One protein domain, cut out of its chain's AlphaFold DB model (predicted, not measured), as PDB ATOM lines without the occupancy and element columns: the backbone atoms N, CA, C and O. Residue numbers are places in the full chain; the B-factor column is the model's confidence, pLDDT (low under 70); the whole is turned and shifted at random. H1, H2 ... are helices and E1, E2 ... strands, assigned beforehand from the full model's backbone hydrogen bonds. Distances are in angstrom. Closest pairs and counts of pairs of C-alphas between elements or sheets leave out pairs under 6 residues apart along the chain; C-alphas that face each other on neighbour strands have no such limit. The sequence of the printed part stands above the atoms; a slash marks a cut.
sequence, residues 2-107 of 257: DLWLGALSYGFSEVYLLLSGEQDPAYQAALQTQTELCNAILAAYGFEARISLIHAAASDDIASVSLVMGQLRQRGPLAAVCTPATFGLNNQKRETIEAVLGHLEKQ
ATOM      1  N   ASP A   2     168.137 149.508 221.866       91.19
ATOM      2  CA  ASP A   2     167.131 149.902 220.864       91.19
ATOM      3  C   ASP A   2     167.060 148.924 219.683       91.19
ATOM      4  O   ASP A   2     165.987 148.412 219.386       91.19
ATOM      5  N   LEU A   3     168.208 148.557 219.105       92.75
ATOM      6  CA  LEU A   3     168.274 147.536 218.059       92.75
ATOM      7  C   LEU A   3     167.840 146.141 218.544       92.75
ATOM      8  O   LEU A   3     167.193 145.413 217.803       92.75
ATOM      9  N   TRP A   4     168.191 145.749 219.772       95.56
ATOM     10  CA  TRP A   4     167.937 144.394 220.280       95.56
ATOM     11  C   TRP A   4     166.463 144.187 220.614       95.56
ATOM     12  O   TRP A   4     165.847 143.244 220.132       95.56
ATOM     13  N   LEU A   5     165.874 145.110 221.378       95.81
ATOM     14  CA  LEU A   5     164.437 145.109 221.646       95.81
ATOM     15  C   LEU A   5     163.644 145.378 220.354       95.81
ATOM     16  O   LEU A   5     162.585 144.789 220.151       95.81
ATOM     17  N   GLY A   6     164.178 146.208 219.452       95.50
ATOM     18  CA  GLY A   6     163.620 146.439 218.119       95.50
ATOM     19  C   GLY A   6     163.557 145.166 217.273       95.50
ATOM     20  O   GLY A   6     162.515 144.879 216.689       95.50
ATOM     21  N   ALA A   7     164.616 144.354 217.266       95.38
ATOM     22  CA  ALA A   7     164.611 143.053 216.602       95.38
ATOM     23  C   ALA A   7     163.501 142.151 217.165       95.38
ATOM     24  O   ALA A   7     162.695 141.624 216.400       95.38
ATOM     25  N   LEU A   8     163.375 142.047 218.492       96.19
ATOM     26  CA  LEU A   8     162.284 141.277 219.102       96.19
ATOM     27  C   LEU A   8     160.904 141.795 218.667       96.19
ATOM     28  O   LEU A   8     160.026 140.999 218.338       96.19
ATOM     29  N   SER A   9     160.737 143.121 218.567       95.38
ATOM     30  CA  SER A   9     159.485 143.732 218.106       95.38
ATOM     31  C   SER A   9     159.110 143.356 216.666       95.38
ATOM     32  O   SER A   9     157.926 143.258 216.360       95.38
ATOM     33  N   TYR A  10     160.083 143.065 215.795       94.56
ATOM     34  CA  TYR A  10     159.851 142.581 214.425       94.56
ATOM     35  C   TYR A  10     159.659 141.062 214.313       94.56
ATOM     36  O   TYR A  10     159.562 140.538 213.205       94.56
ATOM     37  N   GLY A  11     159.568 140.347 215.435       91.88
ATOM     38  CA  GLY A  11     159.286 138.912 215.453       91.88
ATOM     39  C   GLY A  11     160.525 138.020 215.459       91.88
ATOM     40  O   GLY A  11     160.387 136.805 215.317       91.88
ATOM     41  N   PHE A  12     161.726 138.574 215.658       94.19
ATOM     42  CA  PHE A  12     162.879 137.746 216.012       94.19
ATOM     43  C   PHE A  12     162.635 137.123 217.393       94.19
ATOM     44  O   PHE A  12     162.267 137.822 218.335       94.19
ATOM     45  N   SER A  13     162.830 135.810 217.528       93.44
ATOM     46  CA  SER A  13     162.542 135.130 218.796       93.44
ATOM     47  C   SER A  13     163.593 135.399 219.873       93.44
ATOM     48  O   SER A  13     163.262 135.371 221.053       93.44
ATOM     49  N   GLU A  14     164.851 135.631 219.491       94.19
ATOM     50  CA  GLU A  14     165.981 135.768 220.415       94.19
ATOM     51  C   GLU A  14     167.149 136.515 219.752       94.19
ATOM     52  O   GLU A  14     167.291 136.489 218.527       94.19
ATOM     53  N   VAL A  15     167.995 137.162 220.555       96.00
ATOM     54  CA  VAL A  15     169.179 137.907 220.111       96.00
ATOM     55  C   VAL A  15     170.400 137.418 220.885       96.00
ATOM     56  O   VAL A  15     170.439 137.494 222.112       96.00
ATOM     57  N   TYR A  16     171.425 136.970 220.162       95.06
ATOM     58  CA  TYR A  16     172.726 136.635 220.735       95.06
ATOM     59  C   TYR A  16     173.780 137.634 220.287       95.06
ATOM     60  O   TYR A  16     173.863 137.984 219.109       95.06
ATOM     61  N   LEU A  17     174.608 138.057 221.233       94.81
ATOM     62  CA  LEU A  17     175.782 138.880 220.984       94.81
ATOM     63  C   LEU A  17     177.035 138.060 221.277       94.81
ATOM     64  O   LEU A  17     177.244 137.623 222.405       94.81
ATOM     65  N   LEU A  18     177.865 137.853 220.257       93.62
ATOM     66  CA  LEU A  18     179.149 137.176 220.402       93.62
ATOM     67  C   LEU A  18     180.237 138.185 220.775       93.62
ATOM     68  O   LEU A  18     180.492 139.132 220.033       93.62
ATOM     69  N   LEU A  19     180.893 137.947 221.906       92.88
ATOM     70  CA  LEU A  19     182.086 138.657 222.349       92.88
ATOM     71  C   LEU A  19     183.296 137.783 222.035       92.88
ATOM     72  O   LEU A  19     183.405 136.684 222.570       92.88
ATOM     73  N   SER A  20     184.183 138.260 221.162       88.75
ATOM     74  CA  SER A  20     185.364 137.507 220.708       88.75
ATOM     75  C   SER A  20     186.495 137.425 221.741       88.75
ATOM     76  O   SER A  20     187.529 136.840 221.452       88.75
ATOM     77  N   GLY A  21     186.344 138.053 222.910       84.62
ATOM     78  CA  GLY A  21     187.367 138.094 223.963       84.62
ATOM     79  C   GLY A  21     188.426 139.184 223.761       84.62
ATOM     80  O   GLY A  21     189.132 139.534 224.699       84.62
ATOM     81  N   GLU A  22     188.491 139.786 222.571       89.50
ATOM     82  CA  GLU A  22     189.425 140.876 222.240       89.50
ATOM     83  C   GLU A  22     188.916 142.261 222.676       89.50
ATOM     84  O   GLU A  22     189.647 143.249 222.624       89.50
ATOM     85  N   GLN A  23     187.646 142.362 223.078       90.00
ATOM     86  CA  GLN A  23     187.046 143.622 223.504       90.00
ATOM     87  C   GLN A  23     187.574 144.057 224.872       90.00
ATOM     88  O   GLN A  23     187.762 143.231 225.764       90.00
ATOM     89  N   ASP A  24     187.685 145.370 225.073       93.62
ATOM     90  CA  ASP A  24     188.016 145.953 226.372       93.62
ATOM     91  C   ASP A  24     187.055 145.464 227.487       93.62
ATOM     92  O   ASP A  24     185.835 145.436 227.268       93.62
ATOM     93  N   PRO A  25     187.554 145.105 228.689       92.19
ATOM     94  CA  PRO A  25     186.716 144.615 229.784       92.19
ATOM     95  C   PRO A  25     185.573 145.559 230.184       92.19
ATOM     96  O   PRO A  25     184.485 145.094 230.526       92.19
ATOM     97  N   ALA A  26     185.772 146.880 230.108       94.25
ATOM     98  CA  ALA A  26     184.722 147.848 230.414       94.25
ATOM     99  C   ALA A  26     183.608 147.831 229.355       94.25
ATOM    100  O   ALA A  26     182.432 147.982 229.691       94.25
ATOM    101  N   TYR A  27     183.949 147.584 228.085       93.88
ATOM    102  CA  TYR A  27     182.958 147.410 227.021       93.88
ATOM    103  C   TYR A  27     182.138 146.130 227.220       93.88
ATOM    104  O   TYR A  27     180.910 146.157 227.099       93.88
ATOM    105  N   GLN A  28     182.790 145.028 227.603       92.56
ATOM    106  CA  GLN A  28     182.103 143.774 227.932       92.56
ATOM    107  C   GLN A  28     181.136 143.960 229.113       92.56
ATOM    108  O   GLN A  28     179.967 143.579 229.024       92.56
ATOM    109  N   ALA A  29     181.583 144.625 230.184       93.31
ATOM    110  CA  ALA A  29     180.746 144.935 231.344       93.31
ATOM    111  C   ALA A  29     179.548 145.833 230.984       93.31
ATOM    112  O   ALA A  29     178.432 145.618 231.469       93.31
ATOM    113  N   ALA A  30     179.740 146.810 230.092       94.25
ATOM    114  CA  ALA A  30     178.656 147.659 229.605       94.25
ATOM    115  C   ALA A  30     177.608 146.863 228.807       94.25
ATOM    116  O   ALA A  30     176.407 147.086 228.978       94.25
ATOM    117  N   LEU A  31     178.031 145.911 227.967       95.06
ATOM    118  CA  LEU A  31     177.114 145.035 227.229       95.06
ATOM    119  C   LEU A  31     176.361 144.070 228.147       95.06
ATOM    120  O   LEU A  31     175.159 143.874 227.952       95.06
ATOM    121  N   GLN A  32     177.028 143.525 229.167       95.12
ATOM    122  CA  GLN A  32     176.394 142.706 230.205       95.12
ATOM    123  C   GLN A  32     175.286 143.498 230.906       95.12
ATOM    124  O   GLN A  32     174.129 143.083 230.925       95.12
ATOM    125  N   THR A  33     175.618 144.707 231.354       96.06
ATOM    126  CA  THR A  33     174.680 145.623 232.013       96.06
ATOM    127  C   THR A  33     173.474 145.959 231.122       96.06
ATOM    128  O   THR A  33     172.332 145.982 231.581       96.06
ATOM    129  N   GLN A  34     173.699 146.210 229.826       95.69
ATOM    130  CA  GLN A  34     172.607 146.471 228.880       95.69
ATOM    131  C   GLN A  34     171.745 145.231 228.625       95.69
ATOM    132  O   GLN A  34     170.535 145.365 228.453       95.69
ATOM    133  N   THR A  35     172.349 144.043 228.592       97.06
ATOM    134  CA  THR A  35     171.638 142.770 228.412       97.06
ATOM    135  C   THR A  35     170.717 142.494 229.597       97.06
ATOM    136  O   THR A  35     169.534 142.211 229.407       97.06
ATOM    137  N   GLU A  36     171.225 142.680 230.816       97.12
ATOM    138  CA  GLU A  36     170.449 142.583 232.058       97.12
ATOM    139  C   GLU A  36     169.273 143.559 232.069       97.12
ATOM    140  O   GLU A  36     168.147 143.159 232.365       97.12
ATOM    141  N   LEU A  37     169.497 144.815 231.670       97.38
ATOM    142  CA  LEU A  37     168.428 145.807 231.566       97.38
ATOM    143  C   LEU A  37     167.350 145.397 230.553       97.38
ATOM    144  O   LEU A  37     166.162 145.484 230.857       97.38
ATOM    145  N   CYS A  38     167.738 144.943 229.356       97.38
ATOM    146  CA  CYS A  38     166.762 144.532 228.345       97.38
ATOM    147  C   CYS A  38     165.927 143.339 228.824       97.38
ATOM    148  O   CYS A  38     164.709 143.342 228.663       97.38
ATOM    149  N   ASN A  39     166.562 142.343 229.448       98.00
ATOM    150  CA  ASN A  39     165.852 141.186 229.990       98.00
ATOM    151  C   ASN A  39     164.983 141.550 231.201       98.00
ATOM    152  O   ASN A  39     163.908 140.981 231.348       98.00
ATOM    153  N   ALA A  40     165.381 142.523 232.025       98.12
ATOM    154  CA  ALA A  40     164.533 143.039 233.099       98.12
ATOM    155  C   ALA A  40     163.275 143.740 232.557       98.12
ATOM    156  O   ALA A  40     162.190 143.556 233.101       98.12
ATOM    157  N   ILE A  41     163.395 144.488 231.451       97.62
ATOM    158  CA  ILE A  41     162.243 145.079 230.750       97.62
ATOM    159  C   ILE A  41     161.320 143.983 230.197       97.62
ATOM    160  O   ILE A  41     160.107 144.062 230.369       97.62
ATOM    161  N   LEU A  42     161.879 142.948 229.558       97.56
ATOM    162  CA  LEU A  42     161.101 141.805 229.065       97.56
ATOM    163  C   LEU A  42     160.365 141.093 230.208       97.56
ATOM    164  O   LEU A  42     159.161 140.865 230.108       97.56
ATOM    165  N   ALA A  43     161.063 140.827 231.313       97.75
ATOM    166  CA  ALA A  43     160.494 140.203 232.501       97.75
ATOM    167  C   ALA A  43     159.377 141.052 233.126       97.75
ATOM    168  O   ALA A  43     158.363 140.501 233.548       97.75
ATOM    169  N   ALA A  44     159.514 142.382 233.135       97.56
ATOM    170  CA  ALA A  44     158.474 143.288 233.619       97.56
ATOM    171  C   ALA A  44     157.172 143.204 232.798       97.56
ATOM    172  O   ALA A  44     156.091 143.366 233.360       97.56
ATOM    173  N   TYR A  45     157.259 142.897 231.501       97.50
ATOM    174  CA  TYR A  45     156.098 142.611 230.646       97.50
ATOM    175  C   TYR A  45     155.636 141.143 230.693       97.50
ATOM    176  O   TYR A  45     154.651 140.785 230.047       97.50
ATOM    177  N   GLY A  46     156.313 140.292 231.469       96.62
ATOM    178  CA  GLY A  46     156.006 138.868 231.609       96.62
ATOM    179  C   GLY A  46     156.583 137.977 230.507       96.62
ATOM    180  O   GLY A  46     156.124 136.850 230.318       96.62
ATOM    181  N   PHE A  47     157.581 138.465 229.769       96.12
ATOM    182  CA  PHE A  47     158.316 137.676 228.787       96.12
ATOM    183  C   PHE A  47     159.564 137.035 229.402       96.12
ATOM    184  O   PHE A  47     160.177 137.561 230.329       96.12
ATOM    185  N   GLU A  48     159.972 135.896 228.847       95.06
ATOM    186  CA  GLU A  48     161.243 135.256 229.188       95.06
ATOM    187  C   GLU A  48     162.438 136.084 228.687       95.06
ATOM    188  O   GLU A  48     162.316 136.896 227.767       95.06
ATOM    189  N   ALA A  49     163.625 135.841 229.250       96.38
ATOM    190  CA  ALA A  49     164.860 136.432 228.745       96.38
ATOM    191  C   ALA A  49     165.113 135.994 227.291       96.38
ATOM    192  O   ALA A  49     165.055 134.802 226.975       96.38
ATOM    193  N   ARG A  50     165.383 136.965 226.409       96.12
ATOM    194  CA  ARG A  50     165.600 136.746 224.963       96.12
ATOM    195  C   ARG A  50     166.887 137.362 224.431       96.12
ATOM    196  O   ARG A  50     167.126 137.315 223.227       96.12
ATOM    197  N   ILE A  51     167.683 137.992 225.286       97.19
ATOM    198  CA  ILE A  51     168.931 138.636 224.883       97.19
ATOM    199  C   ILE A  51     170.049 138.037 225.719       97.19
ATOM    200  O   ILE A  51     169.974 138.057 226.945       97.19
ATOM    201  N   SER A  52     171.069 137.504 225.058       95.88
ATOM    202  CA  SER A  52     172.141 136.755 225.714       95.88
ATOM    203  C   SER A  52     173.499 137.090 225.107       95.88
ATOM    204  O   SER A  52     173.610 137.395 223.917       95.88
ATOM    205  N   LEU A  53     174.542 137.001 225.928       95.06
ATOM    206  CA  LEU A  53     175.930 137.164 225.507       95.06
ATOM    207  C   LEU A  53     176.609 135.798 225.409       95.06
ATOM    208  O   LEU A  53     176.412 134.931 226.259       95.06
ATOM    209  N   ILE A  54     177.425 135.621 224.376       94.12
ATOM    210  CA  ILE A  54     178.342 134.493 224.232       94.12
ATOM    211  C   ILE A  54     179.740 135.040 224.473       94.12
ATOM    212  O   ILE A  54     180.208 135.886 223.714       94.12
ATOM    213  N   HIS A  55     180.394 134.559 225.523       91.75
ATOM    214  CA  HIS A  55     181.765 134.931 225.847       91.75
ATOM    215  C   HIS A  55     182.714 133.896 225.247       91.75
ATOM    216  O   HIS A  55     182.752 132.757 225.710       91.75
ATOM    217  N   ALA A  56     183.454 134.288 224.215       91.50
ATOM    218  CA  ALA A  56     184.599 133.537 223.721       91.50
ATOM    219  C   ALA A  56     185.865 134.027 224.441       91.50
ATOM    220  O   ALA A  56     186.005 135.222 224.715       91.50
ATOM    221  N   ALA A  57     186.781 133.114 224.763       86.88
ATOM    222  CA  ALA A  57     188.044 133.470 225.416       86.88
ATOM    223  C   ALA A  57     189.027 134.177 224.463       86.88
ATOM    224  O   ALA A  57     189.846 134.980 224.905       86.88
ATOM    225  N   ALA A  58     188.937 133.872 223.168       87.38
ATOM    226  CA  ALA A  58     189.733 134.443 222.088       87.38
ATOM    227  C   ALA A  58     188.958 134.345 220.761       87.38
ATOM    228  O   ALA A  58     187.932 133.663 220.675       87.38
ATOM    229  N   SER A  59     189.447 135.004 219.708       86.25
ATOM    230  CA  SER A  59     188.776 135.039 218.400       86.25
ATOM    231  C   SER A  59     188.698 133.677 217.700       86.25
ATOM    232  O   SER A  59     187.830 133.481 216.848       86.25
ATOM    233  N   ASP A  60     189.545 132.723 218.083       88.38
ATOM    234  CA  ASP A  60     189.571 131.343 217.596       88.38
ATOM    235  C   ASP A  60     188.890 130.334 218.542       88.38
ATOM    236  O   ASP A  60     188.879 129.132 218.257       88.38
ATOM    237  N   ASP A  61     188.261 130.795 219.631       89.31
ATOM    238  CA  ASP A  61     187.523 129.947 220.575       89.31
ATOM    239  C   ASP A  61     186.161 129.508 220.006       89.31
ATOM    240  O   ASP A  61     185.070 129.935 220.397       89.31
ATOM    241  N   ILE A  62     186.242 128.588 219.049       90.31
ATOM    242  CA  ILE A  62     185.093 127.932 218.422       90.31
ATOM    243  C   ILE A  62     184.375 127.020 219.427       90.31
ATOM    244  O   ILE A  62     183.182 126.760 219.268       90.31
ATOM    245  N   ALA A  63     185.065 126.533 220.465       92.00
ATOM    246  CA  ALA A  63     184.500 125.596 221.432       92.00
ATOM    247  C   ALA A  63     183.365 126.239 222.243       92.00
ATOM    248  O   ALA A  63     182.271 125.664 222.310       92.00
ATOM    249  N   SER A  64     183.583 127.448 222.772       90.31
ATOM    250  CA  SER A  64     182.557 128.201 223.511       90.31
ATOM    251  C   SER A  64     181.334 128.507 222.644       90.31
ATOM    252  O   SER A  64     180.194 128.312 223.071       90.31
ATOM    253  N   VAL A  65     181.550 128.898 221.385       92.06
ATOM    254  CA  VAL A  65     180.458 129.158 220.432       92.06
ATOM    255  C   VAL A  65     179.700 127.872 220.094       92.06
ATOM    256  O   VAL A  65     178.470 127.848 220.131       92.06
ATOM    257  N   SER A  66     180.419 126.787 219.799       93.81
ATOM    258  CA  SER A  66     179.844 125.483 219.448       93.81
ATOM    259  C   SER A  66     178.978 124.917 220.574       93.81
ATOM    260  O   SER A  66     177.894 124.390 220.310       93.81
ATOM    261  N   LEU A  67     179.397 125.093 221.833       93.56
ATOM    262  CA  LEU A  67     178.619 124.698 223.006       93.56
ATOM    263  C   LEU A  67     177.254 125.401 223.041       93.56
ATOM    264  O   LEU A  67     176.224 124.730 223.141       93.56
ATOM    265  N   VAL A  68     177.233 126.732 222.899       92.62
ATOM    266  CA  VAL A  68     175.982 127.512 222.898       92.62
ATOM    267  C   VAL A  68     175.110 127.145 221.695       92.62
ATOM    268  O   VAL A  68     173.912 126.914 221.847       92.62
ATOM    269  N   MET A  69     175.696 127.003 220.501       92.19
ATOM    270  CA  MET A  69     174.954 126.568 219.308       92.19
ATOM    271  C   MET A  69     174.353 125.163 219.476       92.19
ATOM    272  O   MET A  69     173.246 124.896 219.002       92.19
ATOM    273  N   GLY A  70     175.053 124.264 220.174       94.00
ATOM    274  CA  GLY A  70     174.557 122.938 220.538       94.00
ATOM    275  C   GLY A  70     173.346 123.004 221.471       94.00
ATOM    276  O   GLY A  70     172.336 122.354 221.202       94.00
ATOM    277  N   GLN A  71     173.413 123.835 222.516       92.31
ATOM    278  CA  GLN A  71     172.298 124.066 223.445       92.31
ATOM    279  C   GLN A  71     171.073 124.654 222.731       92.31
ATOM    280  O   GLN A  71     169.954 124.175 222.918       92.31
ATOM    281  N   LEU A  72     171.285 125.633 221.846       90.94
ATOM    282  CA  LEU A  72     170.223 126.233 221.034       90.94
ATOM    283  C   LEU A  72     169.528 125.208 220.141       90.94
ATOM    284  O   LEU A  72     168.298 125.179 220.064       90.94
ATOM    285  N   ARG A  73     170.311 124.334 219.500       91.38
ATOM    286  CA  ARG A  73     169.773 123.249 218.674       91.38
ATOM    287  C   ARG A  73     168.926 122.278 219.495       91.38
ATOM    288  O   ARG A  73     167.880 121.852 219.018       91.38
ATOM    289  N   GLN A  74     169.371 121.929 220.703       93.62
ATOM    290  CA  GLN A  74     168.663 120.995 221.586       93.62
ATOM    291  C   GLN A  74     167.363 121.576 222.149       93.62
ATOM    292  O   GLN A  74     166.379 120.852 222.263       93.62
ATOM    293  N   ARG A  75     167.340 122.874 222.472       90.94
ATOM    294  CA  ARG A  75     166.138 123.562 222.968       90.94
ATOM    295  C   ARG A  75     165.015 123.602 221.924       90.94
ATOM    296  O   ARG A  75     163.843 123.551 222.283       90.94
ATOM    297  N   GLY A  76     165.369 123.695 220.643       88.88
ATOM    298  CA  GLY A  76     164.406 123.836 219.554       88.88
ATOM    299  C   GLY A  76     163.927 125.282 219.342       88.88
ATOM    300  O   GLY A  76     164.478 126.223 219.933       88.88
ATOM    301  N   PRO A  77     162.944 125.482 218.443       88.12
ATOM    302  CA  PRO A  77     162.480 126.807 218.052       88.12
ATOM    303  C   PRO A  77     161.715 127.497 219.186       88.12
ATOM    304  O   PRO A  77     160.885 126.887 219.855       88.12
ATOM    305  N   LEU A  78     161.958 128.797 219.352       90.75
ATOM    306  CA  LEU A  78     161.164 129.649 220.232       90.75
ATOM    307  C   LEU A  78     160.050 130.348 219.462       90.75
ATOM    308  O   LEU A  78     160.266 130.844 218.353       90.75
ATOM    309  N   ALA A  79     158.897 130.479 220.113       91.06
ATOM    310  CA  ALA A  79     157.866 131.404 219.676       91.06
ATOM    311  C   ALA A  79     158.385 132.852 219.718       91.06
ATOM    312  O   ALA A  79     159.179 133.218 220.591       91.06
ATOM    313  N   ALA A  80     157.919 133.670 218.775       92.31
ATOM    314  CA  ALA A  80     158.158 135.105 218.810       92.31
ATOM    315  C   ALA A  80     157.559 135.708 220.091       92.31
ATOM    316  O   ALA A  80     156.502 135.277 220.552       92.31
ATOM    317  N   VAL A  81     158.230 136.715 220.651       92.00
ATOM    318  CA  VAL A  81     157.776 137.418 221.867       92.00
ATOM    319  C   VAL A  81     156.457 138.147 221.625       92.00
ATOM    320  O   VAL A  81     155.610 138.229 222.506       92.00
ATOM    321  N   CYS A  82     156.295 138.682 220.420       92.75
ATOM    322  CA  CYS A  82     155.169 139.510 220.037       92.75
ATOM    323  C   CYS A  82     154.902 139.380 218.534       92.75
ATOM    324  O   CYS A  82     155.760 138.938 217.762       92.75
ATOM    325  N   THR A  83     153.724 139.813 218.093       94.94
ATOM    326  CA  THR A  83     153.426 139.966 216.670       94.94
ATOM    327  C   THR A  83     154.382 140.988 216.047       94.94
ATOM    328  O   THR A  83     154.646 142.014 216.687       94.94
ATOM    329  N   PRO A  84     154.869 140.768 214.811       95.25
ATOM    330  CA  PRO A  84     155.773 141.702 214.151       95.25
ATOM    331  C   PRO A  84     155.215 143.127 214.096       95.25
ATOM    332  O   PRO A  84     154.065 143.358 213.717       95.25
ATOM    333  N   ALA A  85     156.045 144.082 214.499       95.19
ATOM    334  CA  ALA A  85     155.758 145.502 214.470       95.19
ATOM    335  C   ALA A  85     155.671 146.046 213.038       95.19
ATOM    336  O   ALA A  85     156.349 145.577 212.126       95.19
ATOM    337  N   THR A  86     154.870 147.098 212.862       94.19
ATOM    338  CA  THR A  86     154.716 147.820 211.587       94.19
ATOM    339  C   THR A  86     155.345 149.214 211.598       94.19
ATOM    340  O   THR A  86     155.420 149.856 210.552       94.19
ATOM    341  N   PHE A  87     155.800 149.702 212.757       92.88
ATOM    342  CA  PHE A  87     156.533 150.966 212.843       92.88
ATOM    343  C   PHE A  87     157.968 150.792 212.330       92.88
ATOM    344  O   PHE A  87     158.522 149.695 212.382       92.88
ATOM    345  N   GLY A  88     158.578 151.868 211.830       88.75
ATOM    346  CA  GLY A  88     159.979 151.875 211.400       88.75
ATOM    347  C   GLY A  88     160.921 152.255 212.540       88.75
ATOM    348  O   GLY A  88     160.643 153.211 213.264       88.75
ATOM    349  N   LEU A  89     162.046 151.546 212.680       89.56
ATOM    350  CA  LEU A  89     163.150 152.016 213.526       89.56
ATOM    351  C   LEU A  89     163.818 153.218 212.858       89.56
ATOM    352  O   LEU A  89     164.010 153.233 211.641       89.56
ATOM    353  N   ASN A  90     164.195 154.217 213.650       88.19
ATOM    354  CA  ASN A  90     164.888 155.404 213.161       88.19
ATOM    355  C   ASN A  90     166.169 155.669 213.973       88.19
ATOM    356  O   ASN A  90     166.401 155.067 215.024       88.19
ATOM    357  N   ASN A  91     166.997 156.605 213.502       88.19
ATOM    358  CA  ASN A  91     168.251 156.969 214.172       88.19
ATOM    359  C   ASN A  91     168.040 157.751 215.485       88.19
ATOM    360  O   ASN A  91     169.001 158.027 216.204       88.19
ATOM    361  N   GLN A  92     166.798 158.104 215.826       90.31
ATOM    362  CA  GLN A  92     166.459 158.723 217.100       90.31
ATOM    363  C   GLN A  92     166.236 157.633 218.149       90.31
ATOM    364  O   GLN A  92     165.123 157.170 218.400       90.31
ATOM    365  N   LYS A  93     167.330 157.236 218.806       89.31
ATOM    366  CA  LYS A  93     167.368 156.137 219.785       89.31
ATOM    367  C   LYS A  93     166.207 156.151 220.788       89.31
ATOM    368  O   LYS A  93     165.634 155.102 221.072       89.31
ATOM    369  N   ARG A  94     165.848 157.324 221.327       88.50
ATOM    370  CA  ARG A  94     164.766 157.445 222.319       88.50
ATOM    371  C   ARG A  94     163.391 157.205 221.702       88.50
ATOM    372  O   ARG A  94     162.609 156.470 222.285       88.50
ATOM    373  N   GLU A  95     163.105 157.766 220.532       91.31
ATOM    374  CA  GLU A  95     161.834 157.518 219.840       91.31
ATOM    375  C   GLU A  95     161.665 156.037 219.504       91.31
ATOM    376  O   GLU A  95     160.606 155.465 219.761       91.31
ATOM    377  N   THR A  96     162.737 155.406 219.019       93.88
ATOM    378  CA  THR A  96     162.768 153.968 218.747       93.88
ATOM    379  C   THR A  96     162.473 153.151 220.007       93.88
ATOM    380  O   THR A  96     161.601 152.285 219.977       93.88
ATOM    381  N   ILE A  97     163.137 153.438 221.134       94.12
ATOM    382  CA  ILE A  97     162.873 152.736 222.403       94.12
ATOM    383  C   ILE A  97     161.416 152.917 222.836       94.12
ATOM    384  O   ILE A  97     160.776 151.947 223.220       94.12
ATOM    385  N   GLU A  98     160.867 154.126 222.745       94.12
ATOM    386  CA  GLU A  98     159.483 154.404 223.144       94.12
ATOM    387  C   GLU A  98     158.459 153.653 222.282       94.12
ATOM    388  O   GLU A  98     157.491 153.108 222.815       94.12
ATOM    389  N   ALA A  99     158.682 153.577 220.966       95.00
ATOM    390  CA  ALA A  99     157.835 152.804 220.060       95.00
ATOM    391  C   ALA A  99     157.890 151.301 220.376       95.00
ATOM    392  O   ALA A  99     156.851 150.644 220.460       95.00
ATOM    393  N   VAL A 100     159.096 150.778 220.621       96.50
ATOM    394  CA  VAL A 100     159.310 149.373 220.985       96.50
ATOM    395  C   VAL A 100     158.658 149.042 222.326       96.50
ATOM    396  O   VAL A 100     157.926 148.058 222.411       96.50
ATOM    397  N   LEU A 101     158.856 149.870 223.356       96.38
ATOM    398  CA  LEU A 101     158.219 149.679 224.660       96.38
ATOM    399  C   LEU A 101     156.695 149.686 224.535       96.38
ATOM    400  O   LEU A 101     156.056 148.801 225.088       96.38
ATOM    401  N   GLY A 102     156.122 150.615 223.763       96.25
ATOM    402  CA  GLY A 102     154.670 150.696 223.584       96.25
ATOM    403  C   GLY A 102     154.090 149.520 222.795       96.25
ATOM    404  O   GLY A 102     152.934 149.150 222.994       96.25
ATOM    405  N   HIS A 103     154.873 148.915 221.900       96.88
ATOM    406  CA  HIS A 103     154.477 147.702 221.179       96.88
ATOM    407  C   HIS A 103     154.529 146.457 222.060       96.88
ATOM    408  O   HIS A 103     153.591 145.661 222.037       96.88
ATOM    409  N   LEU A 104     155.596 146.311 222.850       96.25
ATOM    410  CA  LEU A 104     155.748 145.211 223.801       96.25
ATOM    411  C   LEU A 104     154.708 145.294 224.924       96.25
ATOM    412  O   LEU A 104     154.096 144.285 225.250       96.25
ATOM    413  N   GLU A 105     154.441 146.493 225.447       96.88
ATOM    414  CA  GLU A 105     153.437 146.733 226.489       96.88
ATOM    415  C   GLU A 105     152.036 146.270 226.070       96.88
ATOM    416  O   GLU A 105     151.347 145.605 226.838       96.88
ATOM    417  N   LYS A 106     151.623 146.542 224.824       96.00
ATOM    418  CA  LYS A 106     150.317 146.104 224.291       96.00
ATOM    419  C   LYS A 106     150.154 144.585 224.223       96.00
ATOM    420  O   LYS A 106     149.034 144.108 224.071       96.00
ATOM    421  N   GLN A 107     151.258 143.849 224.269       95.69
ATOM    422  CA  GLN A 107     151.299 142.393 224.162       95.69
ATOM    423  C   GLN A 107     151.841 141.745 225.436       95.69
ATOM    424  O   GLN A 107     152.099 140.542 225.452       95.69
TER     425      GLN A 107
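AT A GLANCE: This is residues 2 to 107 of the 257 residues of an uncharacterized protein of Polynucleobacter sp. 39-46-10 (UniProt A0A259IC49). A narrow ribbon of two parallel strands, E1 and E2, runs between two helices, with the long H2 packed on one side and H3 on the other. H1 and H4 lie side by side near the end where the strands begin, while residues 70 to 76, of which 70 to 75 belong to H3, stick out. The printed part has 106 residues, with four named helices and two named strands in the order H1 E1 H2 E2 H3 H4; it is mostly helix. It is compact, with a radius of gyration of the C-alphas of 14.9 A and spans of 41 by 32 by 23 A.

HOW THE PARTS SIT: H1, residues 2 to 9, and H4, residues 93 to 105, touch at a shallow tilt of 26 degrees, the same way; their closest C-alphas, of Asp 2 and Ile 97, are 5.3 A apart. E1, residues 15 to 19, and E2, residues 51 to 55, are parallel neighbours at 21 degrees, with N 17 and O 52 at 2.9 A and N 54 and O 17 at 2.8 A, within hydrogen-bond range. With H2, residues 25 to 44, they form a strand-helix-strand unit, two parallel neighbour strands with a helix between them in the chain, and its crossover is right-handed. The closest C-alphas of H2 and E2, of Thr 35 and Ile 51, are 6.1 A apart. H1 and H2 are close but not clearly touching, at 7.1 A between the C-alphas of Leu 5 and Cys 38. H2 and H4 are near each other. The closest C-alphas of E2 and H3, residues 62 to 75, are those of Ile 54 and Val 65, 6.9 A apart; H2 and H3 are apart. In H1, H2, H3 and H4 every O i to N i+4 pair is within hydrogen-bond range.

IN THESE COORDINATES: H1 begins at C-alpha 2 (167.131, 149.902, 220.864). H2 is 28.5 A long, H3 20.0 A and H4 18.1 A; E1 is 13.1 A and E2 13.4 A. H4 ends at C-alpha 105 (153.437, 146.733, 226.489).

THE WHOLE: The two C-alphas farthest apart, of Asp 60 and Lys 106, are 42.5 A apart. The link from H3 to H4, residues 76 to 92, is long. The printed part has no cut; its mean pLDDT is 93.4, and no printed residue is under 70.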